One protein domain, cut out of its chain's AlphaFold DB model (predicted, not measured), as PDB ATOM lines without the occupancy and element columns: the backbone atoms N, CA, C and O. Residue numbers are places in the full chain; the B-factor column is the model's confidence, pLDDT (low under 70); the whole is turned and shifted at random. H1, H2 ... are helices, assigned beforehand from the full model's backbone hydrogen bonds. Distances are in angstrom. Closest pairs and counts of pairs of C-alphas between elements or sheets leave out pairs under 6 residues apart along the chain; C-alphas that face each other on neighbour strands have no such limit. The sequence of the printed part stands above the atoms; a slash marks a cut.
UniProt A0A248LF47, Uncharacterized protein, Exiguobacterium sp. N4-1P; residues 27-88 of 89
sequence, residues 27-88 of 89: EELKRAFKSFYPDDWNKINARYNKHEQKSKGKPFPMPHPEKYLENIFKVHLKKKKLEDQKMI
ATOM      1  N   GLU A  27      30.177  49.668  56.881       88.38
ATOM      2  CA  GLU A  27      31.102  48.538  56.768       88.38
ATOM      3  C   GLU A  27      30.767  47.406  57.737       88.38
ATOM      4  O   GLU A  27      30.735  46.242  57.332       88.38
ATOM      5  N   GLU A  28      30.417  47.746  58.975       89.62
ATOM      6  CA  GLU A  28      29.963  46.777  59.968       89.62
ATOM      7  C   GLU A  28      28.644  46.136  59.555       89.62
ATOM      8  O   GLU A  28      28.530  44.916  59.584       89.62
ATOM      9  N   LEU A  29      27.695  46.921  59.038       88.44
ATOM     10  CA  LEU A  29      26.449  46.397  58.477       88.44
ATOM     11  C   LEU A  29      26.693  45.432  57.319       88.44
ATOM     12  O   LEU A  29      26.063  44.377  57.257       88.44
ATOM     13  N   LYS A  30      27.620  45.756  56.407       90.38
ATOM     14  CA  LYS A  30      28.011  44.851  55.316       90.38
ATOM     15  C   LYS A  30      28.582  43.548  55.876       90.38
ATOM     16  O   LYS A  30      28.207  42.476  55.402       90.38
ATOM     17  N   ARG A  31      29.468  43.621  56.871       91.12
ATOM     18  CA  ARG A  31      30.093  42.442  57.490       91.12
ATOM     19  C   ARG A  31      29.071  41.590  58.242       91.12
ATOM     20  O   ARG A  31      29.013  40.385  58.011       91.12
ATOM     21  N   ALA A  32      28.233  42.211  59.064       91.44
ATOM     22  CA  ALA A  32      27.154  41.543  59.771       91.44
ATOM     23  C   ALA A  32      26.177  40.900  58.788       91.44
ATOM     24  O   ALA A  32      25.873  39.725  58.922       91.44
ATOM     25  N   PHE A  33      25.768  41.591  57.723       90.94
ATOM     26  CA  PHE A  33      24.885  40.998  56.719       90.94
ATOM     27  C   PHE A  33      25.492  39.751  56.067       90.94
ATOM     28  O   PHE A  33      24.808  38.740  55.951       90.94
ATOM     29  N   LYS A  34      26.780  39.788  55.701       90.75
ATOM     30  CA  LYS A  34      27.492  38.612  55.172       90.75
ATOM     31  C   LYS A  34      27.551  37.461  56.190       90.75
ATOM     32  O   LYS A  34      27.498  36.307  55.780       90.75
ATOM     33  N   SER A  35      27.639  37.768  57.487       91.44
ATOM     34  CA  SER A  35      27.712  36.776  58.569       91.44
ATOM     35  C   SER A  35      26.349  36.183  58.948       91.44
ATOM     36  O   SER A  35      26.234  34.976  59.120       91.44
ATOM     37  N   PHE A  36      25.314  37.016  59.077       90.31
ATOM     38  CA  PHE A  36      23.963  36.610  59.479       90.31
ATOM     39  C   PHE A  36      23.156  36.030  58.312       90.31
ATOM     40  O   PHE A  36      22.324  35.149  58.513       90.31
ATOM     41  N   TYR A  37      23.394  36.518  57.092       91.00
ATOM     42  CA  TYR A  37      22.645  36.143  55.891       91.00
ATOM     43  C   TYR A  37      23.574  35.762  54.723       91.00
ATOM     44  O   TYR A  37      23.509  36.373  53.648       91.00
ATOM     45  N   PRO A  38      24.428  34.732  54.886       91.69
ATOM     46  CA  PRO A  38      25.344  34.299  53.831       91.69
ATOM     47  C   PRO A  38      24.600  33.811  52.578       91.69
ATOM     48  O   PRO A  38      25.050  34.049  51.458       91.69
ATOM     49  N   ASP A  39      23.429  33.190  52.742       90.69
ATOM     50  CA  ASP A  39      22.601  32.718  51.625       90.69
ATOM     51  C   ASP A  39      22.058  33.879  50.770       90.69
ATOM     52  O   ASP A  39      22.141  33.862  49.539       90.69
ATOM     53  N   ASP A  40      21.572  34.947  51.411       89.88
ATOM     54  CA  ASP A  40      21.127  36.148  50.700       89.88
ATOM     55  C   ASP A  40      22.295  36.877  50.035       89.88
ATOM     56  O   ASP A  40      22.158  37.365  48.913       89.88
ATOM     57  N   TRP A  41      23.457  36.921  50.691       91.94
ATOM     58  CA  TRP A  41      24.674  37.464  50.093       91.94
ATOM     59  C   TRP A  41      25.060  36.705  48.818       91.94
ATOM     60  O   TRP A  41      25.292  37.320  47.772       91.94
ATOM     61  N   ASN A  42      25.023  35.374  48.862       91.38
ATOM     62  CA  ASN A  42      25.268  34.528  47.699       91.38
ATOM     63  C   ASN A  42      24.253  34.778  46.578       91.38
ATOM     64  O   ASN A  42      24.648  34.866  45.417       91.38
ATOM     65  N   LYS A  43      22.969  34.984  46.894       90.56
ATOM     66  CA  LYS A  43      21.943  35.350  45.897       90.56
ATOM     67  C   LYS A  43      22.236  36.686  45.211       90.56
ATOM     68  O   LYS A  43      22.059  36.798  43.996       90.56
ATOM     69  N   ILE A  44      22.700  37.692  45.958       89.75
ATOM     70  CA  ILE A  44      23.089  38.996  45.392       89.75
ATOM     71  C   ILE A  44      24.271  38.827  44.436       89.75
ATOM     72  O   ILE A  44      24.198  39.308  43.302       89.75
ATOM     73  N   ASN A  45      25.310  38.100  44.850       91.31
ATOM     74  CA  ASN A  45      26.480  37.835  44.011       91.31
ATOM     75  C   ASN A  45      26.124  37.021  42.766       91.31
ATOM     76  O   ASN A  45      26.477  37.409  41.658       91.31
ATOM     77  N   ALA A  46      25.365  35.936  42.919       91.25
ATOM     78  CA  ALA A  46      24.937  35.097  41.803       91.25
ATOM     79  C   ALA A  46      24.166  35.910  40.759       91.25
ATOM     80  O   ALA A  46      24.365  35.750  39.553       91.25
ATOM     81  N   ARG A  47      23.305  36.829  41.211       89.38
ATOM     82  CA  ARG A  47      22.570  37.709  40.310       89.38
ATOM     83  C   ARG A  47      23.482  38.711  39.607       89.38
ATOM     84  O   ARG A  47      23.325  38.898  38.401       89.38
ATOM     85  N   TYR A  48      24.413  39.329  40.330       90.56
ATOM     86  CA  TYR A  48      25.402  40.229  39.741       90.56
ATOM     87  C   TYR A  48      26.237  39.511  38.676       90.56
ATOM     88  O   TYR A  48      26.235  39.944  37.529       90.56
ATOM     89  N   ASN A  49      26.812  38.351  39.003       89.75
ATOM     90  CA  ASN A  49      27.611  37.543  38.078       89.75
ATOM     91  C   ASN A  49      26.803  37.130  36.842       89.75
ATOM     92  O   ASN A  49      27.281  37.222  35.717       89.75
ATOM     93  N   LYS A  50      25.534  36.737  37.018       90.25
ATOM     94  CA  LYS A  50      24.641  36.415  35.895       90.25
ATOM     95  C   LYS A  50      24.416  37.616  34.974       90.25
ATOM     96  O   LYS A  50      24.305  37.439  33.761       90.25
ATOM     97  N   HIS A  51      24.305  38.823  35.527       88.19
ATOM     98  CA  HIS A  51      24.200  40.046  34.732       88.19
ATOM     99  C   HIS A  51      25.528  40.410  34.072       88.19
ATOM    100  O   HIS A  51      25.518  40.753  32.894       88.19
ATOM    101  N   GLU A  52      26.649  40.282  34.773       89.19
ATOM    102  CA  GLU A  52      27.989  40.542  34.248       89.19
ATOM    103  C   GLU A  52      28.304  39.637  33.047       89.19
ATOM    104  O   GLU A  52      28.587  40.133  31.953       89.19
ATOM    105  N   GLN A  53      28.111  38.321  33.199       88.25
ATOM    106  CA  GLN A  53      28.303  37.338  32.129       88.25
ATOM    107  C   GLN A  53      27.425  37.629  30.908       88.25
ATOM    108  O   GLN A  53      27.887  37.569  29.769       88.25
ATOM    109  N   LYS A  54      26.152  37.986  31.128       88.06
ATOM    110  CA  LYS A  54      25.231  38.351  30.038       88.06
ATOM    111  C   LYS A  54      25.612  39.658  29.356       88.06
ATOM    112  O   LYS A  54      25.396  39.801  28.155       88.06
ATOM    113  N   SER A  55      26.143  40.607  30.118       85.62
ATOM    114  CA  SER A  55      26.486  41.931  29.610       85.62
ATOM    115  C   SER A  55      27.806  41.922  28.846       85.62
ATOM    116  O   SER A  55      28.036  42.839  28.065       85.62
ATOM    117  N   LYS A  56      28.646  40.883  28.999       84.88
ATOM    118  CA  LYS A  56      29.934  40.736  28.292       84.88
ATOM    119  C   LYS A  56      30.795  42.006  28.398       84.88
ATOM    120  O   LYS A  56      31.324  42.487  27.402       84.88
ATOM    121  N   GLY A  57      30.848  42.605  29.590       77.75
ATOM    122  CA  GLY A  57      31.566  43.863  29.846       77.75
ATOM    123  C   GLY A  57      30.806  45.150  29.494       77.75
ATOM    124  O   GLY A  57      31.312  46.238  29.753       77.75
ATOM    125  N   LYS A  58      29.584  45.071  28.953       84.75
ATOM    126  CA  LYS A  58      28.718  46.247  28.778       84.75
ATOM    127  C   LYS A  58      28.181  46.731  30.127       84.75
ATOM    128  O   LYS A  58      27.918  45.904  31.001       84.75
ATOM    129  N   PRO A  59      27.960  48.046  30.299       81.25
ATOM    130  CA  PRO A  59      27.342  48.571  31.506       81.25
ATOM    131  C   PRO A  59      25.930  48.001  31.675       81.25
ATOM    132  O   PRO A  59      25.137  47.962  30.733       81.25
ATOM    133  N   PHE A  60      25.614  47.573  32.894       81.12
ATOM    134  CA  PHE A  60      24.302  47.060  33.270       81.12
ATOM    135  C   PHE A  60      23.767  47.816  34.493       81.12
ATOM    136  O   PHE A  60      24.542  48.310  35.309       81.12
ATOM    137  N   PRO A  61      22.435  47.916  34.651       81.19
ATOM    138  CA  PRO A  61      21.814  48.782  35.658       81.19
ATOM    139  C   PRO A  61      21.992  48.304  37.109       81.19
ATOM    140  O   PRO A  61      21.532  48.975  38.032       81.19
ATOM    141  N   MET A  62      22.611  47.141  37.338       83.25
ATOM    142  CA  MET A  62      22.845  46.615  38.682       83.25
ATOM    143  C   MET A  62      24.225  47.062  39.185       83.25
ATOM    144  O   MET A  62      25.233  46.691  38.587       83.25
ATOM    145  N   PRO A  63      24.302  47.827  40.288       86.75
ATOM    146  CA  PRO A  63      25.582  48.184  40.886       86.75
ATOM    147  C   PRO A  63      26.255  46.956  41.514       86.75
ATOM    148  O   PRO A  63      25.612  45.933  41.756       86.75
ATOM    149  N   HIS A  64      27.546  47.089  41.829       88.44
ATOM    150  CA  HIS A  64      28.315  46.066  42.539       88.44
ATOM    151  C   HIS A  64      27.585  45.600  43.820       88.44
ATOM    152  O   HIS A  64      27.002  46.451  44.503       88.44
ATOM    153  N   PRO A  65      27.617  44.302  44.190       89.06
ATOM    154  CA  PRO A  65      26.879  43.743  45.330       89.06
ATOM    155  C   PRO A  65      27.036  44.523  46.639       89.06
ATOM    156  O   PRO A  65      26.067  44.754  47.362       89.06
ATOM    157  N   GLU A  66      28.245  45.003  46.924       89.31
ATOM    158  CA  GLU A  66      28.512  45.808  48.120       89.31
ATOM    159  C   GLU A  66      27.860  47.189  48.070       89.31
ATOM    160  O   GLU A  66      27.294  47.645  49.061       89.31
ATOM    161  N   LYS A  67      27.886  47.837  46.901       89.19
ATOM    162  CA  LYS A  67      27.253  49.142  46.682       89.19
ATOM    163  C   LYS A  67      25.729  49.020  46.677       89.19
ATOM    164  O   LYS A  67      25.029  49.916  47.141       89.19
ATOM    165  N   TYR A  68      25.213  47.891  46.197       88.62
ATOM    166  CA  TYR A  68      23.804  47.540  46.323       88.62
ATOM    167  C   TYR A  68      23.386  47.453  47.797       88.62
ATOM    168  O   TYR A  68      22.428  48.122  48.180       88.62
ATOM    169  N   LEU A  69      24.124  46.707  48.628       88.12
ATOM    170  CA  LEU A  69      23.874  46.626  50.072       88.12
ATOM    171  C   LEU A  69      23.962  47.995  50.752       88.12
ATOM    172  O   LEU A  69      23.041  48.384  51.468       88.12
ATOM    173  N   GLU A  70      25.022  48.751  50.475       90.75
ATOM    174  CA  GLU A  70      25.213  50.100  51.005       90.75
ATOM    175  C   GLU A  70      24.019  51.015  50.710       90.75
ATOM    176  O   GLU A  70      23.535  51.702  51.610       90.75
ATOM    177  N   ASN A  71      23.502  51.001  49.479       89.69
ATOM    178  CA  ASN A  71      22.334  51.798  49.118       89.69
ATOM    179  C   ASN A  71      21.096  51.394  49.928       89.69
ATOM    180  O   ASN A  71      20.335  52.263  50.354       89.69
ATOM    181  N   ILE A  72      20.892  50.095  50.170       87.38
ATOM    182  CA  ILE A  72      19.767  49.626  50.986       87.38
ATOM    183  C   ILE A  72      19.927  50.105  52.432       87.38
ATOM    184  O   ILE A  72      18.971  50.652  52.988       87.38
ATOM    185  N   PHE A  73      21.118  49.963  53.021       88.69
ATOM    186  CA  PHE A  73      21.391  50.428  54.382       88.69
ATOM    187  C   PHE A  73      21.194  51.939  54.511       88.69
ATOM    188  O   PHE A  73      20.476  52.383  55.400       88.69
ATOM    189  N   LYS A  74      21.744  52.736  53.587       88.38
ATOM    190  CA  LYS A  74      21.577  54.198  53.572       88.38
ATOM    191  C   LYS A  74      20.109  54.608  53.501       88.38
ATOM    192  O   LYS A  74      19.685  55.495  54.238       88.38
ATOM    193  N   VAL A  75      19.320  53.958  52.643       87.62
ATOM    194  CA  VAL A  75      17.875  54.219  52.544       87.62
ATOM    195  C   VAL A  75      17.164  53.866  53.848       87.62
ATOM    196  O   VAL A  75      16.306  54.625  54.290       87.62
ATOM    197  N   HIS A  76      17.517  52.745  54.477       85.50
ATOM    198  CA  HIS A  76      16.903  52.313  55.729       85.50
ATOM    199  C   HIS A  76      17.269  53.235  56.907       85.50
ATOM    200  O   HIS A  76      16.381  53.697  57.613       85.50
ATOM    201  N   LEU A  77      18.542  53.614  57.051       84.38
ATOM    202  CA  LEU A  77      18.994  54.579  58.061       84.38
ATOM    203  C   LEU A  77      18.348  55.957  57.869       84.38
ATOM    204  O   LEU A  77      17.936  56.592  58.838       84.38
ATOM    205  N   LYS A  78      18.204  56.408  56.615       85.00
ATOM    206  CA  LYS A  78      17.508  57.662  56.302       85.00
ATOM    207  C   LYS A  78      16.030  57.602  56.691       85.00
ATOM    208  O   LYS A  78      15.520  58.590  57.205       85.00
ATOM    209  N   LYS A  79      15.354  56.467  56.464       81.81
ATOM    210  CA  LYS A  79      13.969  56.257  56.914       81.81
ATOM    211  C   LYS A  79      13.862  56.306  58.434       81.81
ATOM    212  O   LYS A  79      13.104  57.126  58.930       81.81
ATOM    213  N   LYS A  80      14.714  55.559  59.143       77.81
ATOM    214  CA  LYS A  80      14.734  55.538  60.611       77.81
ATOM    215  C   LYS A  80      14.926  56.938  61.203       77.81
ATOM    216  O   LYS A  80      14.195  57.332  62.099       77.81
ATOM    217  N   LYS A  81      15.853  57.730  60.646       77.56
ATOM    218  CA  LYS A  81      16.072  59.130  61.057       77.56
ATOM    219  C   LYS A  81      14.862  60.035  60.779       77.56
ATOM    220  O   LYS A  81      14.605  60.959  61.540       77.56
ATOM    221  N   LEU A  82      14.146  59.795  59.680       72.31
ATOM    222  CA  LEU A  82      12.952  60.559  59.309       72.31
ATOM    223  C   LEU A  82      11.748  60.213  60.199       72.31
ATOM    224  O   LEU A  82      10.935  61.085  60.480       72.31
ATOM    225  N   GLU A  83      11.624  58.955  60.620       69.12
ATOM    226  CA  GLU A  83      10.586  58.492  61.549       69.12
ATOM    227  C   GLU A  83      10.809  59.051  62.959       69.12
ATOM    228  O   GLU A  83       9.876  59.588  63.548       69.12
ATOM    229  N   ASP A  84      12.055  59.043  63.434       61.69
ATOM    230  CA  ASP A  84      12.455  59.634  64.719       61.69
ATOM    231  C   ASP A  84      12.150  61.146  64.783       61.69
ATOM    232  O   ASP A  84      11.583  61.638  65.753       61.69
ATOM    233  N   GLN A  85      12.394  61.883  63.688       60.19
ATOM    234  CA  GLN A  85      12.040  63.308  63.582       60.19
ATOM    235  C   GLN A  85      10.531  63.589  63.547       60.19
ATOM    236  O   GLN A  85      10.118  64.688  63.910       60.19
ATOM    237  N   LYS A  86       9.702  62.641  63.094       61.69
ATOM    238  CA  LYS A  86       8.242  62.821  63.019       61.69
ATOM    239  C   LYS A  86       7.531  62.602  64.352       61.69
ATOM    240  O   LYS A  86       6.394  63.028  64.476       61.69
ATOM    241  N   MET A  87       8.178  61.965  65.328       57.94
ATOM    242  CA  MET A  87       7.627  61.782  66.678       57.94
ATOM    243  C   MET A  87       7.768  63.024  67.575       57.94
ATOM    244  O   MET A  87       7.236  63.029  68.679       57.94
ATOM    245  N   ILE A  88       8.479  64.061  67.116       55.19
ATOM    246  CA  ILE A  88       8.744  65.297  67.875       55.19
ATOM    247  C   ILE A  88       7.785  66.438  67.453       55.19
ATOM    248  O   ILE A  88       7.950  67.573  67.894       55.19
TER     249      ILE A  88
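What this domain is: This is residues 27 to 88 of the 89 residues of an uncharacterized protein of Exiguobacterium sp. N4-1P (UniProt A0A248LF47). Three helices form a loose, angular frame with one long arm: H1 and H2 meet at a corner, the chain folds back after H2, and H3 begins beside the mid-part of H2, packs on H1 with its first turns and then sticks out with residues 74 to 88. That arm makes much of the length of the whole. The printed part has 62 residues with three named helices in the order H1, H2, H3 and no named strand, and its class is all helix. It is loose, with a radius of gyration of the C-alphas of 15.0 A, and only just elongated, spanning 51 by 26 by 15 A.

How they stand to each other: H1, residues 27 to 36, is joined by a tight link of 1 residue to H2, residues 38 to 55. These two are close but not clearly touching, with 2 pairs of C-alphas within 8 A; the closest C-alphas, of Lys 34 and Trp 41, are 5.9 A apart. Their lines stand at 73 degrees, only just about perpendicular. A short link of 9 residues leads from H2 to H3, residues 65 to 86. H2 and H3 only just touch, with 3 pairs of C-alphas within 8 A, through residues 44 to 48 of H2 and residue 65 of H3 alone. The closest C-alphas there, of Asn 45 and Pro 65, are 6.1 A apart. These two helices run opposite ways at a steep tilt of 57 degrees. H3 touches H1 with its residues 66 to 73 alone. The closest C-alphas of the two, of Lys 30 and Leu 69, are 6.9 A apart, and their lines are about perpendicular at 74 degrees. In H1, H2 and H3 every O i to N i+4 pair is within hydrogen-bond range.

Where its parts are: H1 runs from Glu 27, with its C-alpha at (31.102, 48.538, 56.768), to Phe 36, 14.2 A from first to last C-alpha. H2 begins at Pro 38, with its C-alpha at (25.344, 34.299, 53.831), and measures 25.4 A to Ser 55. H3 is the longest helix, with 22 residues and 32.0 A from Pro 65 to Lys 86, whose C-alpha is at (8.242, 62.821, 63.019).

The domain as a whole: The two C-alphas farthest apart, of Lys 56 and Ile 88, are 51.2 A from each other. Residues 35 to 40, residues 53 to 58 and residues 74 to 88 stand free; without them the body of 35 residues spans 28 by 17 by 11 A. The printed part has no cut and no long link. The mean pLDDT of the printed part is 85.0, and residues 83 to 88 are under 70.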